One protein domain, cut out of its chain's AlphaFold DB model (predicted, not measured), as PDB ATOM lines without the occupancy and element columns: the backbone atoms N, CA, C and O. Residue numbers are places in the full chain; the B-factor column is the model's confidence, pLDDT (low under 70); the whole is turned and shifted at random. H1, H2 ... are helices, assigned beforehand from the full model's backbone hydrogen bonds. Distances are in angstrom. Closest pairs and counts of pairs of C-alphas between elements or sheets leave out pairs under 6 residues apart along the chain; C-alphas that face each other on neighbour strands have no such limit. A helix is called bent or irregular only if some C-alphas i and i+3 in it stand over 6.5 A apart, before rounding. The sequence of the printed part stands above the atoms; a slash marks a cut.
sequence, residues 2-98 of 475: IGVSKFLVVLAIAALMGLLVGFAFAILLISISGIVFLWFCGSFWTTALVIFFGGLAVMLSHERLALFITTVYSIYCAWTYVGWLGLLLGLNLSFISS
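What this domain is: This is residues 2 to 98 of the 475 residues of the protein "J domain-containing protein" of Davidia involucrata (UniProt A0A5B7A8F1). The helices make a flat zigzag: H1 and H2 form one hairpin, H3 and H4a a second, and H4b turns off at a corner, with residues 91 to 98 sticking out. The printed part has 97 residues, 91 of them in four named helices, H1, H2, H3 and bent H4 in chain order, with no named strand; the class is all helix. The whole is extended, with radius of gyration of the C-alphas 20.1 A and spans of 60 by 36 by 16 A.

Where its parts are: H4, residues 63 to 98, was assigned as one helix by its hydrogen bonds but is bent: C-alphas 81 and 84 are 9.6 A apart. Its arms are H4a, residues 63 to 81, 27.3 A, and H4b, residues 84 to 98, 21.2 A, ending at C-alpha 98 (-81.915, -75.043, -108.216). H3 is residues 43 to 59, 23.8 A; H2 23 to 40, 25.3 A; H1 2 to 21, 29.6 A, from C-alpha 2 (-58.723, -62.112, -80.700).

How they stand to each other: Hairpin H3 and H4a touch, closest C-alphas Gly 54 and Ala 66, 4.9 A. Hairpin H1 and H2 touch through residues 11 to 19 and 24 to 30, closest C-alphas Gly 18 and Ala 26, 3.8 A. In H2, H3, H4a and H4b every O i to N i+4 pair is within hydrogen-bond range; in H1 it is 15 of 16.

The domain as a whole: The printed part has no cut; residues 37 to 47 are among 25 under pLDDT 70.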
ATOM      1  N   ILE A   2     -59.756 -62.471 -81.715       45.50
ATOM      2  CA  ILE A   2     -58.723 -62.112 -80.700       45.50
ATOM      3  C   ILE A   2     -57.469 -61.385 -81.249       45.50
ATOM      4  O   ILE A   2     -56.950 -60.492 -80.583       45.50
ATOM      5  N   GLY A   3     -56.989 -61.719 -82.454       52.59
ATOM      6  CA  GLY A   3     -55.800 -61.083 -83.043       52.59
ATOM      7  C   GLY A   3     -55.942 -59.581 -83.341       52.59
ATOM      8  O   GLY A   3     -54.974 -58.844 -83.183       52.59
ATOM      9  N   VAL A   4     -57.140 -59.107 -83.709       65.75
ATOM     10  CA  VAL A   4     -57.354 -57.715 -84.158       65.75
ATOM     11  C   VAL A   4     -57.150 -56.720 -83.012       65.75
ATOM     12  O   VAL A   4     -56.495 -55.700 -83.189       65.75
ATOM     13  N   SER A   5     -57.632 -57.051 -81.809       64.12
ATOM     14  CA  SER A   5     -57.430 -56.229 -80.608       64.12
ATOM     15  C   SER A   5     -55.941 -56.050 -80.283       64.12
ATOM     16  O   SER A   5     -55.495 -54.931 -80.040       64.12
ATOM     17  N   LYS A   6     -55.145 -57.128 -80.364       68.12
ATOM     18  CA  LYS A   6     -53.694 -57.058 -80.128       68.12
ATOM     19  C   LYS A   6     -52.973 -56.233 -81.199       68.12
ATOM     20  O   LYS A   6     -52.065 -55.481 -80.859       68.12
ATOM     21  N   PHE A   7     -53.398 -56.324 -82.461       68.25
ATOM     22  CA  PHE A   7     -52.838 -55.510 -83.543       68.25
ATOM     23  C   PHE A   7     -53.112 -54.010 -83.349       68.25
ATOM     24  O   PHE A   7     -52.188 -53.211 -83.472       68.25
ATOM     25  N   LEU A   8     -54.333 -53.623 -82.958       77.31
ATOM     26  CA  LEU A   8     -54.675 -52.221 -82.677       77.31
ATOM     27  C   LEU A   8     -53.848 -51.628 -81.524       77.31
ATOM     28  O   LEU A   8     -53.407 -50.484 -81.616       77.31
ATOM     29  N   VAL A   9     -53.574 -52.410 -80.472       78.56
ATOM     30  CA  VAL A   9     -52.689 -51.987 -79.370       78.56
ATOM     31  C   VAL A   9     -51.249 -51.778 -79.857       78.56
ATOM     32  O   VAL A   9     -50.640 -50.761 -79.534       78.56
ATOM     33  N   VAL A  10     -50.712 -52.686 -80.679       75.62
ATOM     34  CA  VAL A  10     -49.369 -52.531 -81.273       75.62
ATOM     35  C   VAL A  10     -49.300 -51.315 -82.203       75.62
ATOM     36  O   VAL A  10     -48.323 -50.572 -82.149       75.62
ATOM     37  N   LEU A  11     -50.342 -51.061 -83.001       75.75
ATOM     38  CA  LEU A  11     -50.425 -49.900 -83.890       75.75
ATOM     39  C   LEU A  11     -50.433 -48.576 -83.103       75.75
ATOM     40  O   LEU A  11     -49.714 -47.645 -83.460       75.75
ATOM     41  N   ALA A  12     -51.186 -48.510 -81.999       80.94
ATOM     42  CA  ALA A  12     -51.216 -47.344 -81.115       80.94
ATOM     43  C   ALA A  12     -49.854 -47.087 -80.441       80.94
ATOM     44  O   ALA A  12     -49.399 -45.945 -80.387       80.94
ATOM     45  N   ILE A  13     -49.168 -48.144 -79.987       78.81
ATOM     46  CA  ILE A  13     -47.814 -48.044 -79.417       78.81
ATOM     47  C   ILE A  13     -46.806 -47.581 -80.483       78.81
ATOM     48  O   ILE A  13     -45.992 -46.702 -80.208       78.81
ATOM     49  N   ALA A  14     -46.879 -48.107 -81.709       70.06
ATOM     50  CA  ALA A  14     -46.008 -47.689 -82.810       70.06
ATOM     51  C   ALA A  14     -46.216 -46.210 -83.190       70.06
ATOM     52  O   ALA A  14     -45.239 -45.492 -83.398       70.06
ATOM     53  N   ALA A  15     -47.465 -45.732 -83.213       72.19
ATOM     54  CA  ALA A  15     -47.779 -44.321 -83.444       72.19
ATOM     55  C   ALA A  15     -47.252 -43.412 -82.315       72.19
ATOM     56  O   ALA A  15     -46.663 -42.366 -82.595       72.19
ATOM     57  N   LEU A  16     -47.393 -43.830 -81.050       76.81
ATOM     58  CA  LEU A  16     -46.884 -43.093 -79.888       76.81
ATOM     59  C   LEU A  16     -45.348 -43.004 -79.889       76.81
ATOM     60  O   LEU A  16     -44.794 -41.924 -79.697       76.81
ATOM     61  N   MET A  17     -44.653 -44.108 -80.176       69.88
ATOM     62  CA  MET A  17     -43.192 -44.113 -80.335       69.88
ATOM     63  C   MET A  17     -42.745 -43.269 -81.538       69.88
ATOM     64  O   MET A  17     -41.733 -42.575 -81.468       69.88
ATOM     65  N   GLY A  18     -43.523 -43.272 -82.624       61.97
ATOM     66  CA  GLY A  18     -43.290 -42.437 -83.798       61.97
ATOM     67  C   GLY A  18     -43.372 -40.931 -83.516       61.97
ATOM     68  O   GLY A  18     -42.551 -40.170 -84.027       61.97
ATOM     69  N   LEU A  19     -44.306 -40.504 -82.661       69.00
ATOM     70  CA  LEU A  19     -44.409 -39.116 -82.190       69.00
ATOM     71  C   LEU A  19     -43.206 -38.679 -81.335       69.00
ATOM     72  O   LEU A  19     -42.865 -37.500 -81.341       69.00
ATOM     73  N   LEU A  20     -42.557 -39.611 -80.631       67.56
ATOM     74  CA  LEU A  20     -41.419 -39.331 -79.745       67.56
ATOM     75  C   LEU A  20     -40.054 -39.384 -80.453       67.56
ATOM     76  O   LEU A  20     -39.146 -38.648 -80.076       67.56
ATOM     77  N   VAL A  21     -39.894 -40.248 -81.463       69.56
ATOM     78  CA  VAL A  21     -38.614 -40.469 -82.175       69.56
ATOM     79  C   VAL A  21     -38.539 -39.704 -83.509       69.56
ATOM     80  O   VAL A  21     -37.457 -39.513 -84.059       69.56
ATOM     81  N   GLY A  22     -39.672 -39.212 -84.015       73.62
ATOM     82  CA  GLY A  22     -39.745 -38.347 -85.190       73.62
ATOM     83  C   GLY A  22     -40.479 -38.981 -86.374       73.62
ATOM     84  O   GLY A  22     -40.410 -40.184 -86.635       73.62
ATOM     85  N   PHE A  23     -41.166 -38.125 -87.133       69.88
ATOM     86  CA  PHE A  23     -42.150 -38.498 -88.157       69.88
ATOM     87  C   PHE A  23     -41.625 -39.471 -89.232       69.88
ATOM     88  O   PHE A  23     -42.342 -40.376 -89.653       69.88
ATOM     89  N   ALA A  24     -40.353 -39.350 -89.630       69.19
ATOM     90  CA  ALA A  24     -39.730 -40.262 -90.593       69.19
ATOM     91  C   ALA A  24     -39.626 -41.709 -90.066       69.19
ATOM     92  O   ALA A  24     -39.900 -42.658 -90.802       69.19
ATOM     93  N   PHE A  25     -39.285 -41.887 -88.785       74.06
ATOM     94  CA  PHE A  25     -39.205 -43.208 -88.156       74.06
ATOM     95  C   PHE A  25     -40.605 -43.788 -87.900       74.06
ATOM     96  O   PHE A  25     -40.818 -44.986 -88.088       74.06
ATOM     97  N   ALA A  26     -41.581 -42.930 -87.575       71.44
ATOM     98  CA  ALA A  26     -42.993 -43.298 -87.463       71.44
ATOM     99  C   ALA A  26     -43.526 -43.943 -88.755       71.44
ATOM    100  O   ALA A  26     -44.050 -45.056 -88.727       71.44
ATOM    101  N   ILE A  27     -43.345 -43.269 -89.898       73.75
ATOM    102  CA  ILE A  27     -43.787 -43.756 -91.214       73.75
ATOM    103  C   ILE A  27     -43.101 -45.078 -91.568       73.75
ATOM    104  O   ILE A  27     -43.758 -46.002 -92.048       73.75
ATOM    105  N   LEU A  28     -41.796 -45.195 -91.306       74.50
ATOM    106  CA  LEU A  28     -41.024 -46.400 -91.610       74.50
ATOM    107  C   LEU A  28     -41.515 -47.606 -90.787       74.50
ATOM    108  O   LEU A  28     -41.750 -48.674 -91.355       74.50
ATOM    109  N   LEU A  29     -41.757 -47.433 -89.483       77.69
ATOM    110  CA  LEU A  29     -42.325 -48.482 -88.625       77.69
ATOM    111  C   LEU A  29     -43.757 -48.865 -89.023       77.69
ATOM    112  O   LEU A  29     -44.074 -50.053 -89.055       77.69
ATOM    113  N   ILE A  30     -44.612 -47.893 -89.356       77.94
ATOM    114  CA  ILE A  30     -45.990 -48.152 -89.808       77.94
ATOM    115  C   ILE A  30     -45.985 -48.898 -91.150       77.94
ATOM    116  O   ILE A  30     -46.738 -49.856 -91.314       77.94
ATOM    117  N   SER A  31     -45.097 -48.528 -92.077       75.62
ATOM    118  CA  SER A  31     -44.926 -49.208 -93.367       75.62
ATOM    119  C   SER A  31     -44.463 -50.658 -93.190       75.62
ATOM    120  O   SER A  31     -45.113 -51.576 -93.691       75.62
ATOM    121  N   ILE A  32     -43.412 -50.902 -92.393       78.88
ATOM    122  CA  ILE A  32     -42.945 -52.267 -92.090       78.88
ATOM    123  C   ILE A  32     -44.033 -53.073 -91.367       78.88
ATOM    124  O   ILE A  32     -44.269 -54.224 -91.724       78.88
ATOM    125  N   SER A  33     -44.739 -52.482 -90.398       71.50
ATOM    126  CA  SER A  33     -45.847 -53.145 -89.698       71.50
ATOM    127  C   SER A  33     -46.990 -53.511 -90.653       71.50
ATOM    128  O   SER A  33     -47.500 -54.627 -90.586       71.50
ATOM    129  N   GLY A  34     -47.333 -52.629 -91.597       69.00
ATOM    130  CA  GLY A  34     -48.316 -52.888 -92.651       69.00
ATOM    131  C   GLY A  34     -47.888 -54.000 -93.611       69.00
ATOM    132  O   GLY A  34     -48.689 -54.883 -93.912       69.00
ATOM    133  N   ILE A  35     -46.622 -54.022 -94.036       70.56
ATOM    134  CA  ILE A  35     -46.059 -55.083 -94.891       70.56
ATOM    135  C   ILE A  35     -46.056 -56.430 -94.153       70.56
ATOM    136  O   ILE A  35     -46.498 -57.436 -94.706       70.56
ATOM    137  N   VAL A  36     -45.624 -56.458 -92.888       71.50
ATOM    138  CA  VAL A  36     -45.644 -57.666 -92.045       71.50
ATOM    139  C   VAL A  36     -47.077 -58.131 -91.772       71.50
ATOM    140  O   VAL A  36     -47.325 -59.332 -91.777       71.50
ATOM    141  N   PHE A  37     -48.037 -57.218 -91.604       66.56
ATOM    142  CA  PHE A  37     -49.457 -57.550 -91.458       66.56
ATOM    143  C   PHE A  37     -50.048 -58.130 -92.752       66.56
ATOM    144  O   PHE A  37     -50.679 -59.180 -92.706       66.56
ATOM    145  N   LEU A  38     -49.781 -57.526 -93.916       61.97
ATOM    146  CA  LEU A  38     -50.189 -58.053 -95.227       61.97
ATOM    147  C   LEU A  38     -49.582 -59.438 -95.510       61.97
ATOM    148  O   LEU A  38     -50.259 -60.306 -96.064       61.97
ATOM    149  N   TRP A  39     -48.337 -59.664 -95.080       64.00
ATOM    150  CA  TRP A  39     -47.661 -60.962 -95.132       64.00
ATOM    151  C   TRP A  39     -48.328 -61.984 -94.194       64.00
ATOM    152  O   TRP A  39     -48.662 -63.084 -94.635       64.00
ATOM    153  N   PHE A  40     -48.616 -61.614 -92.939       59.22
ATOM    154  CA  PHE A  40     -49.313 -62.471 -91.966       59.22
ATOM    155  C   PHE A  40     -50.771 -62.770 -92.332       59.22
ATOM    156  O   PHE A  40     -51.277 -63.840 -91.999       59.22
ATOM    157  N   CYS A  41     -51.452 -61.858 -93.027       61.50
ATOM    158  CA  CYS A  41     -52.809 -62.073 -93.518       61.50
ATOM    159  C   CYS A  41     -52.886 -63.153 -94.609       61.50
ATOM    160  O   CYS A  41     -53.992 -63.603 -94.901       61.50
ATOM    161  N   GLY A  42     -51.757 -63.559 -95.212       58.09
ATOM    162  CA  GLY A  42     -51.604 -64.720 -96.107       58.09
ATOM    163  C   GLY A  42     -52.316 -64.637 -97.464       58.09
ATOM    164  O   GLY A  42     -51.878 -65.247 -98.435       58.09
ATOM    165  N   SER A  43     -53.390 -63.854 -97.552       61.38
ATOM    166  CA  SER A  43     -54.292 -63.807 -98.693       61.38
ATOM    167  C   SER A  43     -53.777 -62.902 -99.813       61.38
ATOM    168  O   SER A  43     -53.881 -63.286-100.972       61.38
ATOM    169  N   PHE A  44     -53.144 -61.758 -99.502       66.12
ATOM    170  CA  PHE A  44     -52.762 -60.743-100.503       66.12
ATOM    171  C   PHE A  44     -51.934 -61.305-101.670       66.12
ATOM    172  O   PHE A  44     -52.214 -61.006-102.825       66.12
ATOM    173  N   TRP A  45     -50.958 -62.174-101.392       64.69
ATOM    174  CA  TRP A  45     -50.172 -62.815-102.449       64.69
ATOM    175  C   TRP A  45     -50.982 -63.837-103.252       64.69
ATOM    176  O   TRP A  45     -50.815 -63.917-104.465       64.69
ATOM    177  N   THR A  46     -51.901 -64.578-102.624       65.44
ATOM    178  CA  THR A  46     -52.783 -65.508-103.350       65.44
ATOM    179  C   THR A  46     -53.837 -64.782-104.186       65.44
ATOM    180  O   THR A  46     -54.065 -65.181-105.324       65.44
ATOM    181  N   THR A  47     -54.424 -63.684-103.692       68.69
ATOM    182  CA  THR A  47     -55.379 -62.877-104.463       68.69
ATOM    183  C   THR A  47     -54.677 -62.174-105.622       68.69
ATOM    184  O   THR A  47     -55.155 -62.255-106.749       68.69
ATOM    185  N   ALA A  48     -53.510 -61.562-105.390       71.12
ATOM    186  CA  ALA A  48     -52.735 -60.890-106.430       71.12
ATOM    187  C   ALA A  48     -52.266 -61.861-107.524       71.12
ATOM    188  O   ALA A  48     -52.425 -61.557-108.704       71.12
ATOM    189  N   LEU A  49     -51.753 -63.046-107.163       72.81
ATOM    190  CA  LEU A  49     -51.361 -64.064-108.145       72.81
ATOM    191  C   LEU A  49     -52.567 -64.609-108.920       72.81
ATOM    192  O   LEU A  49     -52.475 -64.755-110.134       72.81
ATOM    193  N   VAL A  50     -53.705 -64.864-108.269       73.38
ATOM    194  CA  VAL A  50     -54.932 -65.298-108.960       73.38
ATOM    195  C   VAL A  50     -55.453 -64.225-109.917       73.38
ATOM    196  O   VAL A  50     -55.804 -64.551-111.047       73.38
ATOM    197  N   ILE A  51     -55.481 -62.955-109.505       74.81
ATOM    198  CA  ILE A  51     -55.910 -61.839-110.360       74.81
ATOM    199  C   ILE A  51     -54.940 -61.675-111.540       74.81
ATOM    200  O   ILE A  51     -55.385 -61.489-112.671       74.81
ATOM    201  N   PHE A  52     -53.633 -61.818-111.307       78.81
ATOM    202  CA  PHE A  52     -52.612 -61.768-112.352       78.81
ATOM    203  C   PHE A  52     -52.753 -62.924-113.356       78.81
ATOM    204  O   PHE A  52     -52.868 -62.673-114.552       78.81
ATOM    205  N   PHE A  53     -52.817 -64.180-112.899       76.50
ATOM    206  CA  PHE A  53     -52.981 -65.341-113.784       76.50
ATOM    207  C   PHE A  53     -54.356 -65.387-114.463       76.50
ATOM    208  O   PHE A  53     -54.441 -65.781-115.623       76.50
ATOM    209  N   GLY A  54     -55.422 -64.952-113.787       72.06
ATOM    210  CA  GLY A  54     -56.759 -64.826-114.368       72.06
ATOM    211  C   GLY A  54     -56.807 -63.759-115.463       72.06
ATOM    212  O   GLY A  54     -57.263 -64.040-116.570       72.06
ATOM    213  N   GLY A  55     -56.262 -62.568-115.200       71.69
ATOM    214  CA  GLY A  55     -56.131 -61.504-116.198       71.69
ATOM    215  C   GLY A  55     -55.250 -61.914-117.380       71.69
ATOM    216  O   GLY A  55     -55.617 -61.684-118.530       71.69
ATOM    217  N   LEU A  56     -54.135 -62.602-117.123       74.56
ATOM    218  CA  LEU A  56     -53.238 -63.110-118.161       74.56
ATOM    219  C   LEU A  56     -53.891 -64.229-118.997       74.56
ATOM    220  O   LEU A  56     -53.704 -64.264-120.209       74.56
ATOM    221  N   ALA A  57     -54.734 -65.080-118.402       74.25
ATOM    222  CA  ALA A  57     -55.542 -66.055-119.141       74.25
ATOM    223  C   ALA A  57     -56.606 -65.391-120.041       74.25
ATOM    224  O   ALA A  57     -56.839 -65.870-121.151       74.25
ATOM    225  N   VAL A  58     -57.209 -64.275-119.609       74.06
ATOM    226  CA  VAL A  58     -58.118 -63.463-120.445       74.06
ATOM    227  C   VAL A  58     -57.360 -62.783-121.591       74.06
ATOM    228  O   VAL A  58     -57.821 -62.824-122.728       74.06
ATOM    229  N   MET A  59     -56.172 -62.223-121.336       72.69
ATOM    230  CA  MET A  59     -55.317 -61.609-122.370       72.69
ATOM    231  C   MET A  59     -54.789 -62.610-123.413       72.69
ATOM    232  O   MET A  59     -54.436 -62.206-124.516       72.69
ATOM    233  N   LEU A  60     -54.759 -63.907-123.089       79.44
ATOM    234  CA  LEU A  60     -54.417 -64.999-124.011       79.44
ATOM    235  C   LEU A  60     -55.653 -65.672-124.646       79.44
ATOM    236  O   LEU A  60     -55.538 -66.752-125.222       79.44
ATOM    237  N   SER A  61     -56.844 -65.071-124.526       79.56
ATOM    238  CA  SER A  61     -58.121 -65.607-125.035       79.56
ATOM    239  C   SER A  61     -58.478 -67.012-124.515       79.56
ATOM    240  O   SER A  61     -59.283 -67.732-125.108       79.56
ATOM    241  N   HIS A  62     -57.910 -67.432-123.382       76.12
ATOM    242  CA  HIS A  62     -58.168 -68.730-122.764       76.12
ATOM    243  C   HIS A  62     -59.332 -68.642-121.766       76.12
ATOM    244  O   HIS A  62     -59.180 -68.902-120.572       76.12
ATOM    245  N   GLU A  63     -60.525 -68.316-122.271       79.38
ATOM    246  CA  GLU A  63     -61.764 -68.123-121.493       79.38
ATOM    247  C   GLU A  63     -62.024 -69.253-120.482       79.38
ATOM    248  O   GLU A  63     -62.290 -69.009-119.307       79.38
ATOM    249  N   ARG A  64     -61.874 -70.514-120.916       79.62
ATOM    250  CA  ARG A  64     -62.069 -71.699-120.060       79.62
ATOM    251  C   ARG A  64     -61.069 -71.770-118.902       79.62
ATOM    252  O   ARG A  64     -61.429 -72.226-117.820       79.62
ATOM    253  N   LEU A  65     -59.836 -71.304-119.111       74.06
ATOM    254  CA  LEU A  65     -58.799 -71.254-118.078       74.06
ATOM    255  C   LEU A  65     -59.073 -70.114-117.087       74.06
ATOM    256  O   LEU A  65     -58.977 -70.322-115.881       74.06
ATOM    257  N   ALA A  66     -59.494 -68.944-117.577       74.56
ATOM    258  CA  ALA A  66     -59.907 -67.823-116.733       74.56
ATOM    259  C   ALA A  66     -61.115 -68.183-115.844       74.56
ATOM    260  O   ALA A  66     -61.106 -67.904-114.641       74.56
ATOM    261  N   LEU A  67     -62.119 -68.877-116.396       79.00
ATOM    262  CA  LEU A  67     -63.265 -69.399-115.639       79.00
ATOM    263  C   LEU A  67     -62.843 -70.445-114.594       79.00
ATOM    264  O   LEU A  67     -63.325 -70.406-113.461       79.00
ATOM    265  N   PHE A  68     -61.913 -71.346-114.928       80.25
ATOM    266  CA  PHE A  68     -61.383 -72.328-113.976       80.25
ATOM    267  C   PHE A  68     -60.632 -71.659-112.812       80.25
ATOM    268  O   PHE A  68     -60.923 -71.931-111.650       80.25
ATOM    269  N   ILE A  69     -59.735 -70.711-113.103       78.81
ATOM    270  CA  ILE A  69     -59.004 -69.936-112.084       78.81
ATOM    271  C   ILE A  69     -59.986 -69.178-111.169       78.81
ATOM    272  O   ILE A  69     -59.867 -69.231-109.943       78.81
ATOM    273  N   THR A  70     -61.002 -68.532-111.748       78.00
ATOM    274  CA  THR A  70     -61.996 -67.733-111.006       78.00
ATOM    275  C   THR A  70     -62.923 -68.590-110.134       78.00
ATOM    276  O   THR A  70     -63.267 -68.197-109.016       78.00
ATOM    277  N   THR A  71     -63.311 -69.781-110.600       82.00
ATOM    278  CA  THR A  71     -64.153 -70.710-109.821       82.00
ATOM    279  C   THR A  71     -63.376 -71.361-108.678       82.00
ATOM    280  O   THR A  71     -63.869 -71.364-107.550       82.00
ATOM    281  N   VAL A  72     -62.136 -71.808-108.907       80.06
ATOM    282  CA  VAL A  72     -61.246 -72.321-107.844       80.06
ATOM    283  C   VAL A  72     -60.995 -71.260-106.767       80.06
ATOM    284  O   VAL A  72     -61.060 -71.563-105.575       80.06
ATOM    285  N   TYR A  73     -60.788 -70.001-107.157       80.50
ATOM    286  CA  TYR A  73     -60.636 -68.895-106.211       80.50
ATOM    287  C   TYR A  73     -61.917 -68.585-105.425       80.50
ATOM    288  O   TYR A  73     -61.861 -68.386-104.213       80.50
ATOM    289  N   SER A  74     -63.083 -68.605-106.076       79.50
ATOM    290  CA  SER A  74     -64.379 -68.444-105.397       79.50
ATOM    291  C   SER A  74     -64.615 -69.540-104.347       79.50
ATOM    292  O   SER A  74     -65.055 -69.247-103.233       79.50
ATOM    293  N   ILE A  75     -64.249 -70.787-104.667       80.12
ATOM    294  CA  ILE A  75     -64.288 -71.936-103.746       80.12
ATOM    295  C   ILE A  75     -63.323 -71.727-102.571       80.12
ATOM    296  O   ILE A  75     -63.720 -71.915-101.422       80.12
ATOM    297  N   TYR A  76     -62.087 -71.283-102.827       79.75
ATOM    298  CA  TYR A  76     -61.106 -70.964-101.782       79.75
ATOM    299  C   TYR A  76     -61.603 -69.861-100.832       79.75
ATOM    300  O   TYR A  76     -61.527 -70.021 -99.613       79.75
ATOM    301  N   CYS A  77     -62.194 -68.789-101.365       74.56
ATOM    302  CA  CYS A  77     -62.806 -67.727-100.567       74.56
ATOM    303  C   CYS A  77     -63.926 -68.275 -99.670       74.56
ATOM    304  O   CYS A  77     -63.856 -68.124 -98.448       74.56
ATOM    305  N   ALA A  78     -64.915 -68.976-100.239       76.31
ATOM    306  CA  ALA A  78     -66.009 -69.581 -99.472       76.31
ATOM    307  C   ALA A  78     -65.494 -70.547 -98.385       76.31
ATOM    308  O   ALA A  78     -65.974 -70.532 -97.249       76.31
ATOM    309  N   TRP A  79     -64.463 -71.331 -98.703       80.25
ATOM    310  CA  TRP A  79     -63.817 -72.247 -97.768       80.25
ATOM    311  C   TRP A  79     -63.132 -71.520 -96.604       80.25
ATOM    312  O   TRP A  79     -63.311 -71.918 -95.454       80.25
ATOM    313  N   THR A  80     -62.403 -70.429 -96.861       75.50
ATOM    314  CA  THR A  80     -61.748 -69.654 -95.789       75.50
ATOM    315  C   THR A  80     -62.724 -68.941 -94.846       75.50
ATOM    316  O   THR A  80     -62.364 -68.703 -93.694       75.50
ATOM    317  N   TYR A  81     -63.956 -68.645 -95.283       75.06
ATOM    318  CA  TYR A  81     -64.980 -68.024 -94.430       75.06
ATOM    319  C   TYR A  81     -65.845 -69.024 -93.645       75.06
ATOM    320  O   TYR A  81     -66.170 -68.743 -92.492       75.06
ATOM    321  N   VAL A  82     -66.233 -70.165 -94.234       77.88
ATOM    322  CA  VAL A  82     -67.227 -71.093 -93.632       77.88
ATOM    323  C   VAL A  82     -66.696 -72.523 -93.413       77.88
ATOM    324  O   VAL A  82     -67.394 -73.385 -92.874       77.88
ATOM    325  N   GLY A  83     -65.447 -72.793 -93.801       78.94
ATOM    326  CA  GLY A  83     -64.805 -74.104 -93.693       78.94
ATOM    327  C   GLY A  83     -65.395 -75.170 -94.625       78.94
ATOM    328  O   GLY A  83     -66.365 -74.950 -95.350       78.94
ATOM    329  N   TRP A  84     -64.813 -76.375 -94.581       75.31
ATOM    330  CA  TRP A  84     -65.268 -77.522 -95.384       75.31
ATOM    331  C   TRP A  84     -66.745 -77.870 -95.164       75.31
ATOM    332  O   TRP A  84     -67.455 -78.150 -96.126       75.31
ATOM    333  N   LEU A  85     -67.214 -77.833 -93.910       74.44
ATOM    334  CA  LEU A  85     -68.586 -78.205 -93.557       74.44
ATOM    335  C   LEU A  85     -69.612 -77.190 -94.084       74.44
ATOM    336  O   LEU A  85     -70.624 -77.588 -94.656       74.44
ATOM    337  N   GLY A  86     -69.331 -75.889 -93.944       77.56
ATOM    338  CA  GLY A  86     -70.201 -74.831 -94.458       77.56
ATOM    339  C   GLY A  86     -70.246 -74.788 -95.984       77.56
ATOM    340  O   GLY A  86     -71.319 -74.608 -96.555       77.56
ATOM    341  N   LEU A  87     -69.112 -75.032 -96.651       81.94
ATOM    342  CA  LEU A  87     -69.053 -75.118 -98.113       81.94
ATOM    343  C   LEU A  87     -69.846 -76.323 -98.642       81.94
ATOM    344  O   LEU A  87     -70.614 -76.171 -99.591       81.94
ATOM    345  N   LEU A  88     -69.730 -77.494 -98.002       82.38
ATOM    346  CA  LEU A  88     -70.549 -78.666 -98.332       82.38
ATOM    347  C   LEU A  88     -72.045 -78.400 -98.129       82.38
ATOM    348  O   LEU A  88     -72.838 -78.717 -99.016       82.38
ATOM    349  N   LEU A  89     -72.436 -77.803 -97.000       83.56
ATOM    350  CA  LEU A  89     -73.837 -77.496 -96.709       83.56
ATOM    351  C   LEU A  89     -74.417 -76.496 -97.721       83.56
ATOM    352  O   LEU A  89     -75.485 -76.741 -98.279       83.56
ATOM    353  N   GLY A  90     -73.694 -75.407 -98.003       82.75
ATOM    354  CA  GLY A  90     -74.102 -74.387 -98.971       82.75
ATOM    355  C   GLY A  90     -74.210 -74.924-100.400       82.75
ATOM    356  O   GLY A  90     -75.156 -74.588-101.106       82.75
ATOM    357  N   LEU A  91     -73.300 -75.812-100.813       84.94
ATOM    358  CA  LEU A  91     -73.352 -76.458-102.126       84.94
ATOM    359  C   LEU A  91     -74.565 -77.393-102.250       84.94
ATOM    360  O   LEU A  91     -75.300 -77.298-103.230       84.94
ATOM    361  N   ASN A  92     -74.836 -78.235-101.246       83.31
ATOM    362  CA  ASN A  92     -76.026 -79.098-101.243       83.31
ATOM    363  C   ASN A  92     -77.328 -78.276-101.239       83.31
ATOM    364  O   ASN A  92     -78.251 -78.576-101.996       83.31
ATOM    365  N   LEU A  93     -77.388 -77.199-100.449       86.31
ATOM    366  CA  LEU A  93     -78.534 -76.288-100.429       86.31
ATOM    367  C   LEU A  93     -78.714 -75.560-101.772       86.31
ATOM    368  O   LEU A  93     -79.846 -75.361-102.210       86.31
ATOM    369  N   SER A  94     -77.617 -75.220-102.459       86.62
ATOM    370  CA  SER A  94     -77.666 -74.636-103.800       86.62
ATOM    371  C   SER A  94     -78.314 -75.591-104.802       86.62
ATOM    372  O   SER A  94     -79.211 -75.151-105.515       86.62
ATOM    373  N   PHE A  95     -77.948 -76.879-104.814       82.94
ATOM    374  CA  PHE A  95     -78.608 -77.884-105.663       82.94
ATOM    375  C   PHE A  95     -80.112 -77.982-105.371       82.94
ATOM    376  O   PHE A  95     -80.917 -77.821-106.285       82.94
ATOM    377  N   ILE A  96     -80.498 -78.123-104.098       83.75
ATOM    378  CA  ILE A  96     -81.913 -78.187-103.682       83.75
ATOM    379  C   ILE A  96     -82.683 -76.932-104.132       83.75
ATOM    380  O   ILE A  96     -83.806 -77.034-104.628       83.75
ATOM    381  N   SER A  97     -82.078 -75.744-104.012       87.25
ATOM    382  CA  SER A  97     -82.690 -74.491-104.474       87.25
ATOM    383  C   SER A  97     -82.822 -74.414-106.000       87.25
ATOM    384  O   SER A  97     -83.812 -73.878-106.498       87.25
ATOM    385  N   SER A  98     -81.871 -74.980-106.753       87.56
ATOM    386  CA  SER A  98     -81.915 -75.043-108.216       87.56
ATOM    387  C   SER A  98     -82.996 -76.002-108.709       87.56
ATOM    388  O   SER A  98     -83.769 -75.624-109.585       87.56
TER     389      SER A  98